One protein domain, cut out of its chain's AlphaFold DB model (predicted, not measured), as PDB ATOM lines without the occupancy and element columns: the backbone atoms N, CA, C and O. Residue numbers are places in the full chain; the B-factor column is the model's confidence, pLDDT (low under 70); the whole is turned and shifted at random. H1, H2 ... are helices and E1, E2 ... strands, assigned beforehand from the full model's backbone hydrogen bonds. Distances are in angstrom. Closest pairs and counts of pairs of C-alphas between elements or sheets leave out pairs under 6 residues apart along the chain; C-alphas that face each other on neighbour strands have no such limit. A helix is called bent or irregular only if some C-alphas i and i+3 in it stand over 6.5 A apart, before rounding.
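What this domain is: This is residues 23 to 127 of the 139 residues of the protein "F-box domain, Leucine-rich repeat domain, L domain-like protein" of Artemisia annua (UniProt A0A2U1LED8). A twisted five-stranded sheet and a cluster of three short helices, H1, H2 and H3, follow each other along the longest axis, the cluster by the sheet's E1 edge and E5 at the far end. A fourth helix, H4, sits off to one side and only grazes the sheet with its residues 74 to 78. The printed part has 105 residues, in the order H1 H2 H3 E1 H4 E2 E3 E4 E5; the sheet runs E1 E2 E3 E4 E5 and is mixed, and the class is mixed, helices and strands. It is compact, with a radius of gyration of the C-alphas of 14.6 A, and spans 43 by 28 by 24 A, only just elongated.

How they stand to each other: H1, residues 23 to 31, touches H3, residues 46 to 52, at Leu 26 and Ile 51, whose C-alphas are closest at 5.8 A; the tilt is steep, 51 degrees, the same way. H2, residues 35 to 44, forms a helical hairpin with H3, at a shallow tilt of 21 degrees, opposite ways; the closest C-alphas, of Arg 42 and Asn 49, are 3.9 A apart. H2 is on the sheet, over none of its strands, at a height over the sheet of 6.5 A; its closest C-alpha pair with E1, residues 57 to 61, is Phe 35 and Phe 60, 5.2 A. H3 is not on the sheet, and H1 only grazes it with residues 29 to 31. H4, residues 68 to 78, is near H2. E1, H4 and E2, residues 86 to 91, form a strand-helix-strand unit, two parallel neighbour strands with a helix between, its crossover right-handed; N 60 and O 88 are 2.8 A apart. E2, E3, residues 101 to 107, E4, residues 111 to 118, and E5, residues 121 to 125, form a meander, each strand the antiparallel neighbour of the one before. Within hydrogen-bond range are N 89 and O 103, 2.8 A, N 104 and O 115, 3.0 A, and N 116 and O 123, 2.8 A. In H1, H3 and H4 every O i to N i+4 pair is within hydrogen-bond range; in H2 1 of 6 is, beside 5 of 7 O i to N i+3 pairs.

Where its parts are: H1 begins at C-alpha 23, (-39.886, 40.040, -0.964), and is 12.6 A long. H2 measures 15.1 A and is neither bent nor irregular, but only just: C-alphas 37 and 40 are 6.2 A apart. H3 measures 9.9 A, E1 13.4 A, H4 15.3 A, E2 16.7 A, E3 19.1 A and E4 20.2 A. E5, 12.7 A, ends at C-alpha 125, (-22.287, 18.765, 19.811).

The domain as a whole: The two C-alphas farthest apart, of Lys 46 and Asn 120, are 44.3 A apart. The printed part has no cut and no long link. Mean pLDDT of the printed part is 75.3; 41 residues are under 70, among them 93 to 103 and 107 to 127.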
ATOM      1  N   GLU A  23     -40.360  39.691  -2.311       93.56
ATOM      2  CA  GLU A  23     -39.886  40.040  -0.964       93.56
ATOM      3  C   GLU A  23     -41.023  40.043   0.069       93.56
ATOM      4  O   GLU A  23     -40.840  39.592   1.195       93.56
ATOM      5  N   VAL A  24     -42.227  40.489  -0.308       94.00
ATOM      6  CA  VAL A  24     -43.389  40.493   0.597       94.00
ATOM      7  C   VAL A  24     -43.822  39.061   0.897       94.00
ATOM      8  O   VAL A  24     -44.044  38.702   2.054       94.00
ATOM      9  N   VAL A  25     -43.871  38.210  -0.129       93.31
ATOM     10  CA  VAL A  25     -44.178  36.782   0.032       93.31
ATOM     11  C   VAL A  25     -43.106  36.084   0.875       93.31
ATOM     12  O   VAL A  25     -43.435  35.286   1.751       93.31
ATOM     13  N   LEU A  26     -41.831  36.437   0.689       91.88
ATOM     14  CA  LEU A  26     -40.733  35.934   1.510       91.88
ATOM     15  C   LEU A  26     -40.896  36.337   2.976       91.88
ATOM     16  O   LEU A  26     -40.696  35.508   3.862       91.88
ATOM     17  N   GLN A  27     -41.288  37.582   3.259       92.12
ATOM     18  CA  GLN A  27     -41.565  38.011   4.628       92.12
ATOM     19  C   GLN A  27     -42.729  37.239   5.254       92.12
ATOM     20  O   GLN A  27     -42.622  36.853   6.418       92.12
ATOM     21  N   ILE A  28     -43.788  36.946   4.493       92.12
ATOM     22  CA  ILE A  28     -44.886  36.081   4.951       92.12
ATOM     23  C   ILE A  28     -44.340  34.692   5.302       92.12
ATOM     24  O   ILE A  28     -44.559  34.207   6.411       92.12
ATOM     25  N   PHE A  29     -43.556  34.076   4.416       91.56
ATOM     26  CA  PHE A  29     -42.989  32.747   4.662       91.56
ATOM     27  C   PHE A  29     -42.001  32.724   5.830       91.56
ATOM     28  O   PHE A  29     -42.004  31.772   6.599       91.56
ATOM     29  N   ARG A  30     -41.223  33.789   6.055       89.88
ATOM     30  CA  ARG A  30     -40.357  33.919   7.243       89.88
ATOM     31  C   ARG A  30     -41.144  33.949   8.557       89.88
ATOM     32  O   ARG A  30     -40.605  33.571   9.595       89.88
ATOM     33  N   LYS A  31     -42.403  34.405   8.547       89.38
ATOM     34  CA  LYS A  31     -43.293  34.318   9.720       89.38
ATOM     35  C   LYS A  31     -43.868  32.909   9.899       89.38
ATOM     36  O   LYS A  31     -44.156  32.515  11.028       89.38
ATOM     37  N   ILE A  32     -43.978  32.141   8.817       87.06
ATOM     38  CA  ILE A  32     -44.401  30.738   8.814       87.06
ATOM     39  C   ILE A  32     -43.173  29.856   9.075       87.06
ATOM     40  O   ILE A  32     -42.547  29.304   8.176       87.06
ATOM     41  N   ILE A  33     -42.805  29.733  10.349       80.56
ATOM     42  CA  ILE A  33     -41.618  28.964  10.744       80.56
ATOM     43  C   ILE A  33     -41.821  27.446  10.668       80.56
ATOM     44  O   ILE A  33     -40.841  26.713  10.737       80.56
ATOM     45  N   ASP A  34     -43.054  26.941  10.609       86.12
ATOM     46  CA  ASP A  34     -43.324  25.507  10.741       86.12
ATOM     47  C   ASP A  34     -43.149  24.743   9.420       86.12
ATOM     48  O   ASP A  34     -43.770  25.059   8.406       86.12
ATOM     49  N   PHE A  35     -42.315  23.703   9.442       85.00
ATOM     50  CA  PHE A  35     -41.950  22.914   8.267       85.00
ATOM     51  C   PHE A  35     -43.153  22.234   7.614       85.00
ATOM     52  O   PHE A  35     -43.225  22.203   6.388       85.00
ATOM     53  N   GLU A  36     -44.086  21.702   8.406       84.12
ATOM     54  CA  GLU A  36     -45.268  21.004   7.880       84.12
ATOM     55  C   GLU A  36     -46.180  21.969   7.115       84.12
ATOM     56  O   GLU A  36     -46.799  21.581   6.129       84.12
ATOM     57  N   THR A  37     -46.205  23.247   7.506       87.25
ATOM     58  CA  THR A  37     -46.937  24.297   6.778       87.25
ATOM     59  C   THR A  37     -46.160  24.888   5.602       87.25
ATOM     60  O   THR A  37     -46.745  25.190   4.566       87.25
ATOM     61  N   LEU A  38     -44.837  25.014   5.724       88.56
ATOM     62  CA  LEU A  38     -43.983  25.636   4.713       88.56
ATOM     63  C   LEU A  38     -43.663  24.676   3.552       88.56
ATOM     64  O   LEU A  38     -43.521  25.084   2.401       88.56
ATOM     65  N   CYS A  39     -43.556  23.375   3.828       85.88
ATOM     66  CA  CYS A  39     -43.215  22.361   2.833       85.88
ATOM     67  C   CYS A  39     -44.254  22.262   1.692       85.88
ATOM     68  O   CYS A  39     -43.825  22.272   0.530       85.88
ATOM     69  N   PRO A  40     -45.579  22.247   1.961       89.06
ATOM     70  CA  PRO A  40     -46.615  22.285   0.930       89.06
ATOM     71  C   PRO A  40     -46.599  23.549   0.069       89.06
ATOM     72  O   PRO A  40     -46.948  23.465  -1.106       89.06
ATOM     73  N   CYS A  41     -46.140  24.700   0.585       89.62
ATOM     74  CA  CYS A  41     -46.048  25.938  -0.201       89.62
ATOM     75  C   CYS A  41     -45.210  25.742  -1.472       89.62
ATOM     76  O   CYS A  41     -45.518  26.316  -2.513       89.62
ATOM     77  N   ARG A  42     -44.209  24.854  -1.438       89.38
ATOM     78  CA  ARG A  42     -43.382  24.518  -2.610       89.38
ATOM     79  C   ARG A  42     -44.163  23.884  -3.760       89.38
ATOM     80  O   ARG A  42     -43.708  23.945  -4.897       89.38
ATOM     81  N   LEU A  43     -45.303  23.265  -3.471       88.88
ATOM     82  CA  LEU A  43     -46.135  22.579  -4.459       88.88
ATOM     83  C   LEU A  43     -47.146  23.518  -5.131       88.88
ATOM     84  O   LEU A  43     -47.694  23.156  -6.165       88.88
ATOM     85  N   VAL A  44     -47.372  24.715  -4.574       89.75
ATOM     86  CA  VAL A  44     -48.374  25.673  -5.072       89.75
ATOM     87  C   VAL A  44     -47.978  26.238  -6.435       89.75
ATOM     88  O   VAL A  44     -48.790  26.297  -7.350       89.75
ATOM     89  N   SER A  45     -46.724  26.672  -6.589       91.50
ATOM     90  CA  SER A  45     -46.214  27.204  -7.855       91.50
ATOM     91  C   SER A  45     -44.687  27.212  -7.892       91.50
ATOM     92  O   SER A  45     -44.015  27.164  -6.858       91.50
ATOM     93  N   LYS A  46     -44.108  27.363  -9.093       92.19
ATOM     94  CA  LYS A  46     -42.653  27.557  -9.263       92.19
ATOM     95  C   LYS A  46     -42.143  28.766  -8.468       92.19
ATOM     96  O   LYS A  46     -41.056  28.712  -7.895       92.19
ATOM     97  N   ARG A  47     -42.948  29.834  -8.418       94.25
ATOM     98  CA  ARG A  47     -42.655  31.061  -7.673       94.25
ATOM     99  C   ARG A  47     -42.590  30.787  -6.174       94.25
ATOM    100  O   ARG A  47     -41.592  31.117  -5.539       94.25
ATOM    101  N   PHE A  48     -43.597  30.108  -5.632       92.88
ATOM    102  CA  PHE A  48     -43.624  29.747  -4.218       92.88
ATOM    103  C   PHE A  48     -42.484  28.802  -3.854       92.88
ATOM    104  O   PHE A  48     -41.865  28.993  -2.811       92.88
ATOM    105  N   ASN A  49     -42.153  27.833  -4.713       91.56
ATOM    106  CA  ASN A  49     -41.001  26.963  -4.504       91.56
ATOM    107  C   ASN A  49     -39.714  27.778  -4.330       91.56
ATOM    108  O   ASN A  49     -39.057  27.646  -3.304       91.56
ATOM    109  N   ARG A  50     -39.395  28.678  -5.270       92.06
ATOM    110  CA  ARG A  50     -38.185  29.514  -5.193       92.06
ATOM    111  C   ARG A  50     -38.126  30.326  -3.897       92.06
ATOM    112  O   ARG A  50     -37.101  30.318  -3.228       92.06
ATOM    113  N   ILE A  51     -39.220  30.996  -3.540       91.69
ATOM    114  CA  ILE A  51     -39.274  31.868  -2.357       91.69
ATOM    115  C   ILE A  51     -39.176  31.048  -1.066       91.69
ATOM    116  O   ILE A  51     -38.448  31.409  -0.148       91.69
ATOM    117  N   THR A  52     -39.855  29.902  -1.009       90.19
ATOM    118  CA  THR A  52     -39.831  29.010   0.157       90.19
ATOM    119  C   THR A  52     -38.411  28.552   0.489       90.19
ATOM    120  O   THR A  52     -38.033  28.529   1.657       90.19
ATOM    121  N   LEU A  53     -37.595  28.233  -0.521       88.75
ATOM    122  CA  LEU A  53     -36.218  27.764  -0.317       88.75
ATOM    123  C   LEU A  53     -35.265  28.852   0.219       88.75
ATOM    124  O   LEU A  53     -34.176  28.518   0.686       88.75
ATOM    125  N   GLN A  54     -35.674  30.125   0.202       89.44
ATOM    126  CA  GLN A  54     -34.910  31.257   0.742       89.44
ATOM    127  C   GLN A  54     -35.211  31.560   2.219       89.44
ATOM    128  O   GLN A  54     -34.596  32.460   2.798       89.44
ATOM    129  N   VAL A  55     -36.152  30.845   2.844       88.75
ATOM    130  CA  VAL A  55     -36.445  31.011   4.273       88.75
ATOM    131  C   VAL A  55     -35.240  30.574   5.104       88.75
ATOM    132  O   VAL A  55     -34.633  29.532   4.861       88.75
ATOM    133  N   ASP A  56     -34.906  31.380   6.110       86.38
ATOM    134  CA  ASP A  56     -33.703  31.195   6.916       86.38
ATOM    135  C   ASP A  56     -33.931  30.430   8.220       86.38
ATOM    136  O   ASP A  56     -32.975  29.941   8.821       86.38
ATOM    137  N   THR A  57     -35.181  30.286   8.653       84.94
ATOM    138  CA  THR A  57     -35.521  29.664   9.929       84.94
ATOM    139  C   THR A  57     -36.658  28.676   9.752       84.94
ATOM    140  O   THR A  57     -37.745  29.048   9.321       84.94
ATOM    141  N   ILE A  58     -36.425  27.420  10.135       86.94
ATOM    142  CA  ILE A  58     -37.435  26.360  10.078       86.94
ATOM    143  C   ILE A  58     -37.544  25.657  11.428       86.94
ATOM    144  O   ILE A  58     -36.554  25.325  12.081       86.94
ATOM    145  N   ARG A  59     -38.774  25.381  11.846       84.69
ATOM    146  CA  ARG A  59     -39.127  24.542  12.981       84.69
ATOM    147  C   ARG A  59     -39.761  23.265  12.451       84.69
ATOM    148  O   ARG A  59     -40.711  23.322  11.691       84.69
ATOM    149  N   PHE A  60     -39.254  22.116  12.872       83.00
ATOM    150  CA  PHE A  60     -39.823  20.818  12.527       83.00
ATOM    151  C   PHE A  60     -40.290  20.120  13.800       83.00
ATOM    152  O   PHE A  60     -39.477  19.783  14.661       83.00
ATOM    153  N   ILE A  61     -41.598  19.936  13.957       78.88
ATOM    154  CA  ILE A  61     -42.163  19.202  15.090       78.88
ATOM    155  C   ILE A  61     -42.435  17.776  14.625       78.88
ATOM    156  O   ILE A  61     -43.394  17.521  13.906       78.88
ATOM    157  N   THR A  62     -41.579  16.839  15.022       74.19
ATOM    158  CA  THR A  62     -41.753  15.433  14.654       74.19
ATOM    159  C   THR A  62     -42.571  14.701  15.709       74.19
ATOM    160  O   THR A  62     -42.437  14.957  16.902       74.19
ATOM    161  N   LYS A  63     -43.418  13.760  15.285       74.12
ATOM    162  CA  LYS A  63     -44.136  12.872  16.205       74.12
ATOM    163  C   LYS A  63     -43.136  11.890  16.845       74.12
ATOM    164  O   LYS A  63     -42.248  11.406  16.146       74.12
ATOM    165  N   PRO A  64     -43.292  11.513  18.126       61.12
ATOM    166  CA  PRO A  64     -42.317  10.694  18.866       61.12
ATOM    167  C   PRO A  64     -42.076   9.267  18.343       61.12
ATOM    168  O   PRO A  64     -41.283   8.533  18.922       61.12
ATOM    169  N   CYS A  65     -42.687   8.876  17.224       59.09
ATOM    170  CA  CYS A  65     -42.451   7.595  16.559       59.09
ATOM    171  C   CYS A  65     -42.424   7.721  15.025       59.09
ATOM    172  O   CYS A  65     -42.857   6.802  14.328       59.09
ATOM    173  N   THR A  66     -41.973   8.844  14.450       61.69
ATOM    174  CA  THR A  66     -41.794   8.892  12.989       61.69
ATOM    175  C   THR A  66     -40.792   7.826  12.562       61.69
ATOM    176  O   THR A  66     -39.660   7.814  13.045       61.69
ATOM    177  N   SER A  67     -41.202   6.942  11.648       67.00
ATOM    178  CA  SER A  67     -40.314   5.947  11.041       67.00
ATOM    179  C   SER A  67     -39.015   6.605  10.562       67.00
ATOM    180  O   SER A  67     -39.055   7.700   9.996       67.00
ATOM    181  N   TYR A  68     -37.880   5.917  10.716       65.75
ATOM    182  CA  TYR A  68     -36.577   6.363  10.204       65.75
ATOM    183  C   TYR A  68     -36.654   6.842   8.742       65.75
ATOM    184  O   TYR A  68     -36.065   7.860   8.392       65.75
ATOM    185  N   LYS A  69     -37.467   6.180   7.903       69.88
ATOM    186  CA  LYS A  69     -37.702   6.590   6.506       69.88
ATOM    187  C   LYS A  69     -38.340   7.979   6.386       69.88
ATOM    188  O   LYS A  69     -37.914   8.779   5.557       69.88
ATOM    189  N   SER A  70     -39.341   8.273   7.218       70.12
ATOM    190  CA  SER A  70     -39.999   9.586   7.259       70.12
ATOM    191  C   SER A  70     -39.024  10.659   7.738       70.12
ATOM    192  O   SER A  70     -38.919  11.708   7.109       70.12
ATOM    193  N   PHE A  71     -38.224  10.353   8.763       68.69
ATOM    194  CA  PHE A  71     -37.192  11.260   9.256       68.69
ATOM    195  C   PHE A  71     -36.149  11.593   8.177       68.69
ATOM    196  O   PHE A  71     -35.899  12.767   7.908       68.69
ATOM    197  N   VAL A  72     -35.591  10.585   7.497       69.19
ATOM    198  CA  VAL A  72     -34.614  10.788   6.411       69.19
ATOM    199  C   VAL A  72     -35.211  11.616   5.272       69.19
ATOM    200  O   VAL A  72     -34.560  12.544   4.795       69.19
ATOM    201  N   SER A  73     -36.454  11.341   4.868       75.06
ATOM    202  CA  SER A  73     -37.149  12.111   3.826       75.06
ATOM    203  C   SER A  73     -37.294  13.594   4.195       75.06
ATOM    204  O   SER A  73     -37.009  14.480   3.378       75.06
ATOM    205  N   THR A  74     -37.657  13.884   5.447       73.62
ATOM    206  CA  THR A  74     -37.739  15.261   5.946       73.62
ATOM    207  C   THR A  74     -36.373  15.939   5.948       73.62
ATOM    208  O   THR A  74     -36.246  17.060   5.457       73.62
ATOM    209  N   ILE A  75     -35.322  15.256   6.410       73.94
ATOM    210  CA  ILE A  75     -33.955  15.793   6.385       73.94
ATOM    211  C   ILE A  75     -33.494  16.090   4.951       73.94
ATOM    212  O   ILE A  75     -32.941  17.160   4.696       73.94
ATOM    213  N   LEU A  76     -33.747  15.197   3.990       77.50
ATOM    214  CA  LEU A  76     -33.428  15.437   2.577       77.50
ATOM    215  C   LEU A  76     -34.206  16.628   2.006       77.50
ATOM    216  O   LEU A  76     -33.669  17.405   1.221       77.50
ATOM    217  N   SER A  77     -35.458  16.806   2.423       79.00
ATOM    218  CA  SER A  77     -36.277  17.953   2.031       79.00
ATOM    219  C   SER A  77     -35.784  19.274   2.616       79.00
ATOM    220  O   SER A  77     -35.933  20.306   1.958       79.00
ATOM    221  N   LEU A  78     -35.204  19.240   3.818       78.88
ATOM    222  CA  LEU A  78     -34.589  20.387   4.483       78.88
ATOM    223  C   LEU A  78     -33.272  20.801   3.814       78.88
ATOM    224  O   LEU A  78     -32.992  21.989   3.732       78.88
ATOM    225  N   LYS A  79     -32.512  19.855   3.242       75.12
ATOM    226  CA  LYS A  79     -31.286  20.160   2.475       75.12
ATOM    227  C   LYS A  79     -31.522  21.014   1.227       75.12
ATOM    228  O   LYS A  79     -30.574  21.578   0.702       75.12
ATOM    229  N   LYS A  80     -32.760  21.089   0.734       83.38
ATOM    230  CA  LYS A  80     -33.105  21.907  -0.438       83.38
ATOM    231  C   LYS A  80     -33.181  23.401  -0.114       83.38
ATOM    232  O   LYS A  80     -33.196  24.202  -1.038       83.38
ATOM    233  N   PHE A  81     -33.294  23.773   1.163       81.50
ATOM    234  CA  PHE A  81     -33.387  25.171   1.572       81.50
ATOM    235  C   PHE A  81     -31.998  25.808   1.553       81.50
ATOM    236  O   PHE A  81     -31.188  25.576   2.447       81.50
ATOM    237  N   GLU A  82     -31.740  26.609   0.525       78.06
ATOM    238  CA  GLU A  82     -30.460  27.289   0.298       78.06
ATOM    239  C   GLU A  82     -30.231  28.443   1.286       78.06
ATOM    240  O   GLU A  82     -29.094  28.757   1.623       78.06
ATOM    241  N   GLY A  83     -31.308  29.064   1.783       75.31
ATOM    242  CA  GLY A  83     -31.237  30.193   2.717       75.31
ATOM    243  C   GLY A  83     -31.176  29.810   4.196       75.31
ATOM    244  O   GLY A  83     -31.104  30.704   5.041       75.31
ATOM    245  N   LEU A  84     -31.242  28.516   4.527       79.69
ATOM    246  CA  LEU A  84     -31.461  28.046   5.893       79.69
ATOM    247  C   LEU A  84     -30.275  28.392   6.800       79.69
ATOM    248  O   LEU A  84     -29.190  27.848   6.641       79.69
ATOM    249  N   LYS A  85     -30.510  29.243   7.802       82.62
ATOM    250  CA  LYS A  85     -29.547  29.622   8.851       82.62
ATOM    251  C   LYS A  85     -29.802  28.904  10.170       82.62
ATOM    252  O   LYS A  85     -28.891  28.710  10.975       82.62
ATOM    253  N   SER A  86     -31.049  28.518  10.439       77.44
ATOM    254  CA  SER A  86     -31.409  27.819  11.667       77.44
ATOM    255  C   SER A  86     -32.531  26.804  11.468       77.44
ATOM    256  O   SER A  86     -33.558  27.088  10.860       77.44
ATOM    257  N   LEU A  87     -32.352  25.619  12.051       82.19
ATOM    258  CA  LEU A  87     -33.334  24.542  12.088       82.19
ATOM    259  C   LEU A  87     -33.583  24.105  13.537       82.19
ATOM    260  O   LEU A  87     -32.666  23.691  14.238       82.19
ATOM    261  N   SER A  88     -34.828  24.163  14.001       78.00
ATOM    262  CA  SER A  88     -35.230  23.689  15.330       78.00
ATOM    263  C   SER A  88     -36.114  22.451  15.205       78.00
ATOM    264  O   SER A  88     -37.288  22.577  14.871       78.00
ATOM    265  N   ILE A  89     -35.604  21.271  15.551       80.12
ATOM    266  CA  ILE A  89     -36.397  20.038  15.610       80.12
ATOM    267  C   ILE A  89     -36.933  19.854  17.031       80.12
ATOM    268  O   ILE A  89     -36.201  19.995  18.008       80.12
ATOM    269  N   HIS A  90     -38.216  19.555  17.170       77.00
ATOM    270  CA  HIS A  90     -38.850  19.300  18.456       77.00
ATOM    271  C   HIS A  90     -39.587  17.967  18.415       77.00
ATOM    272  O   HIS A  90     -40.425  17.755  17.543       77.00
ATOM    273  N   ILE A  91     -39.272  17.088  19.362       75.38
ATOM    274  CA  ILE A  91     -39.984  15.836  19.593       75.38
ATOM    275  C   ILE A  91     -40.784  16.021  20.886       75.38
ATOM    276  O   ILE A  91     -40.171  16.142  21.954       75.38
ATOM    277  N   PRO A  92     -42.122  16.109  20.816       70.12
ATOM    278  CA  PRO A  92     -42.950  16.251  21.994       70.12
ATOM    279  C   PRO A  92     -42.935  14.946  22.791       70.12
ATOM    280  O   PRO A  92     -42.894  13.848  22.226       70.12
ATOM    281  N   SER A  93     -42.984  15.075  24.115       65.50
ATOM    282  CA  SER A  93     -43.138  13.921  24.994       65.50
ATOM    283  C   SER A  93     -44.529  13.309  24.812       65.50
ATOM    284  O   SER A  93     -45.518  14.014  24.612       65.50
ATOM    285  N   THR A  94     -44.603  11.982  24.870       66.12
ATOM    286  CA  THR A  94     -45.870  11.247  24.961       66.12
ATOM    287  C   THR A  94     -45.914  10.471  26.267       66.12
ATOM    288  O   THR A  94     -44.856  10.160  26.810       66.12
ATOM    289  N   PRO A  95     -47.101  10.055  26.741       65.75
ATOM    290  CA  PRO A  95     -47.211   9.220  27.940       65.75
ATOM    291  C   PRO A  95     -46.354   7.943  27.890       65.75
ATOM    292  O   PRO A  95     -45.952   7.429  28.924       65.75
ATOM    293  N   LYS A  96     -46.043   7.445  26.682       64.19
ATOM    294  CA  LYS A  96     -45.174   6.278  26.444       64.19
ATOM    295  C   LYS A  96     -43.681   6.624  26.311       64.19
ATOM    296  O   LYS A  96     -42.840   5.757  26.502       64.19
ATOM    297  N   HIS A  97     -43.347   7.876  25.990       60.56
ATOM    298  CA  HIS A  97     -41.979   8.370  25.823       60.56
ATOM    299  C   HIS A  97     -41.820   9.718  26.542       60.56
ATOM    300  O   HIS A  97     -42.122  10.786  26.000       60.56
ATOM    301  N   LEU A  98     -41.316   9.661  27.776       57.88
ATOM    302  CA  LEU A  98     -41.147  10.814  28.675       57.88
ATOM    303  C   LEU A  98     -40.006  11.769  28.267       57.88
ATOM    304  O   LEU A  98     -39.789  12.797  28.902       57.88
ATOM    305  N   TYR A  99     -39.268  11.456  27.202       61.19
ATOM    306  CA  TYR A  99     -38.135  12.259  26.758       61.19
ATOM    307  C   TYR A  99     -38.599  13.341  25.783       61.19
ATOM    308  O   TYR A  99     -38.960  13.061  24.641       61.19
ATOM    309  N   MET A 100     -38.575  14.596  26.232       63.16
ATOM    310  CA  MET A 100     -38.697  15.747  25.343       63.16
ATOM    311  C   MET A 100     -37.330  16.031  24.728       63.16
ATOM    312  O   MET A 100     -36.432  16.509  25.414       63.16
ATOM    313  N   CYS A 101     -37.180  15.746  23.437       63.19
ATOM    314  CA  CYS A 101     -35.940  16.008  22.717       63.19
ATOM    315  C   CYS A 101     -36.112  17.266  21.869       63.19
ATOM    316  O   CYS A 101     -36.928  17.301  20.946       63.19
ATOM    317  N   ARG A 102     -35.332  18.312  22.138       69.44
ATOM    318  CA  ARG A 102     -35.284  19.500  21.279       69.44
ATOM    319  C   ARG A 102     -33.890  19.669  20.711       69.44
ATOM    320  O   ARG A 102     -32.917  19.716  21.447       69.44
ATOM    321  N   TRP A 103     -33.824  19.777  19.395       68.88
ATOM    322  CA  TRP A 103     -32.597  19.933  18.646       68.88
ATOM    323  C   TRP A 103     -32.599  21.323  18.037       68.88
ATOM    324  O   TRP A 103     -33.543  21.684  17.337       68.88
ATOM    325  N   LYS A 104     -31.569  22.123  18.292       71.31
ATOM    326  CA  LYS A 104     -31.347  23.362  17.540       71.31
ATOM    327  C   LYS A 104     -30.088  23.216  16.722       71.31
ATOM    328  O   LYS A 104     -29.036  22.892  17.259       71.31
ATOM    329  N   ILE A 105     -30.233  23.472  15.441       69.12
ATOM    330  CA  ILE A 105     -29.198  23.371  14.443       69.12
ATOM    331  C   ILE A 105     -28.978  24.773  13.892       69.12
ATOM    332  O   ILE A 105     -29.930  25.437  13.477       69.12
ATOM    333  N   LYS A 106     -27.738  25.252  13.943       71.25
ATOM    334  CA  LYS A 106     -27.328  26.450  13.204       71.25
ATOM    335  C   LYS A 106     -26.673  25.981  11.913       71.25
ATOM    336  O   LYS A 106     -25.788  25.132  11.961       71.25
ATOM    337  N   CYS A 107     -27.172  26.480  10.797       63.00
ATOM    338  CA  CYS A 107     -26.676  26.183   9.467       63.00
ATOM    339  C   CYS A 107     -25.872  27.406   9.008       63.00
ATOM    340  O   CYS A 107     -26.437  28.468   8.763       63.00
ATOM    341  N   GLY A 108     -24.549  27.281   8.996       62.03
ATOM    342  CA  GLY A 108     -23.655  28.204   8.304       62.03
ATOM    343  C   GLY A 108     -23.482  27.738   6.860       62.03
ATOM    344  O   GLY A 108     -24.436  27.276   6.236       62.03
ATOM    345  N   LYS A 109     -22.252  27.781   6.331       56.81
ATOM    346  CA  LYS A 109     -21.918  27.009   5.115       56.81
ATOM    347  C   LYS A 109     -22.055  25.496   5.345       56.81
ATOM    348  O   LYS A 109     -22.367  24.778   4.403       56.81
ATOM    349  N   ASP A 110     -21.891  25.055   6.593       52.25
ATOM    350  CA  ASP A 110     -22.048  23.676   7.049       52.25
ATOM    351  C   ASP A 110     -22.953  23.605   8.301       52.25
ATOM    352  O   ASP A 110     -23.407  24.613   8.849       52.25
ATOM    353  N   PHE A 111     -23.264  22.389   8.758       54.53
ATOM    354  CA  PHE A 111     -24.027  22.150   9.989       54.53
ATOM    355  C   PHE A 111     -23.182  22.479  11.240       54.53
ATOM    356  O   PHE A 111     -22.637  21.578  11.878       54.53
ATOM    357  N   ASP A 112     -23.099  23.764  11.598       55.75
ATOM    358  CA  ASP A 112     -22.153  24.323  12.578       55.75
ATOM    359  C   ASP A 112     -22.299  23.768  14.003       55.75
ATOM    360  O   ASP A 112     -21.324  23.600  14.739       55.75
ATOM    361  N   SER A 113     -23.528  23.520  14.455       58.75
ATOM    362  CA  SER A 113     -23.770  23.029  15.816       58.75
ATOM    363  C   SER A 113     -25.135  22.379  15.950       58.75
ATOM    364  O   SER A 113     -26.100  22.835  15.342       58.75
ATOM    365  N   VAL A 114     -25.211  21.335  16.773       60.94
ATOM    366  CA  VAL A 114     -26.441  20.665  17.185       60.94
ATOM    367  C   VAL A 114     -26.527  20.740  18.708       60.94
ATOM    368  O   VAL A 114     -25.659  20.261  19.433       60.94
ATOM    369  N   ILE A 115     -27.584  21.371  19.206       61.38
ATOM    370  CA  ILE A 115     -27.886  21.423  20.638       61.38
ATOM    371  C   ILE A 115     -28.974  20.404  20.902       61.38
ATOM    372  O   ILE A 115     -30.088  20.616  20.437       61.38
ATOM    373  N   PHE A 116     -28.672  19.343  21.637       60.72
ATOM    374  CA  PHE A 116     -29.649  18.375  22.113       60.72
ATOM    375  C   PHE A 116     -30.105  18.767  23.516       60.72
ATOM    376  O   PHE A 116     -29.309  18.870  24.443       60.72
ATOM    377  N   LEU A 117     -31.397  19.008  23.667       60.22
ATOM    378  CA  LEU A 117     -32.036  19.298  24.940       60.22
ATOM    379  C   LEU A 117     -32.881  18.083  25.294       60.22
ATOM    380  O   LEU A 117     -33.864  17.816  24.601       60.22
ATOM    381  N   SER A 118     -32.477  17.357  26.330       59.81
ATOM    382  CA  SER A 118     -33.311  16.375  27.016       59.81
ATOM    383  C   SER A 118     -33.878  17.003  28.296       59.81
ATOM    384  O   SER A 118     -33.348  18.021  28.750       59.81
ATOM    385  N   PRO A 119     -34.914  16.416  28.921       61.72
ATOM    386  CA  PRO A 119     -35.472  16.944  30.168       61.72
ATOM    387  C   PRO A 119     -34.431  17.121  31.285       61.72
ATOM    388  O   PRO A 119     -34.575  18.019  32.105       61.72
ATOM    389  N   ASN A 120     -33.373  16.301  31.282       56.56
ATOM    390  CA  ASN A 120     -32.392  16.239  32.367       56.56
ATOM    391  C   ASN A 120     -30.976  16.658  31.940       56.56
ATOM    392  O   ASN A 120     -30.053  16.594  32.748       56.56
ATOM    393  N   SER A 121     -30.761  17.046  30.679       56.69
ATOM    394  CA  SER A 121     -29.428  17.420  30.203       56.69
ATOM    395  C   SER A 121     -29.465  18.267  28.935       56.69
ATOM    396  O   SER A 121     -30.275  18.056  28.030       56.69
ATOM    397  N   VAL A 122     -28.530  19.210  28.852       62.97
ATOM    398  CA  VAL A 122     -28.220  19.961  27.636       62.97
ATOM    399  C   VAL A 122     -26.904  19.428  27.096       62.97
ATOM    400  O   VAL A 122     -25.875  19.528  27.757       62.97
ATOM    401  N   TYR A 123     -26.932  18.859  25.896       58.31
ATOM    402  CA  TYR A 123     -25.745  18.385  25.204       58.31
ATOM    403  C   TYR A 123     -25.453  19.287  24.010       58.31
ATOM    404  O   TYR A 123     -26.297  19.502  23.138       58.31
ATOM    405  N   HIS A 124     -24.236  19.811  23.962       58.69
ATOM    406  CA  HIS A 124     -23.737  20.568  22.827       58.69
ATOM    407  C   HIS A 124     -22.812  19.673  22.012       58.69
ATOM    408  O   HIS A 124     -21.719  19.351  22.464       58.69
ATOM    409  N   SER A 125     -23.216  19.313  20.794       58.47
ATOM    410  CA  SER A 125     -22.287  18.765  19.811       58.47
ATOM    411  C   SER A 125     -22.023  19.801  18.722       58.47
ATOM    412  O   SER A 125     -22.917  20.250  18.007       58.47
ATOM    413  N   LYS A 126     -20.764  20.217  18.589       56.50
ATOM    414  CA  LYS A 126     -20.262  20.814  17.345       56.50
ATOM    415  C   LYS A 126     -19.919  19.638  16.424       56.50
ATOM    416  O   LYS A 126     -19.297  18.688  16.896       56.50
ATOM    417  N   LYS A 127     -20.379  19.611  15.168       50.09
ATOM    418  CA  LYS A 127     -20.107  18.452  14.301       50.09
ATOM    419  C   LYS A 127     -18.648  18.412  13.830       50.09
ATOM    420  O   LYS A 127     -18.133  19.406  13.339       50.09
TER     421      LYS A 127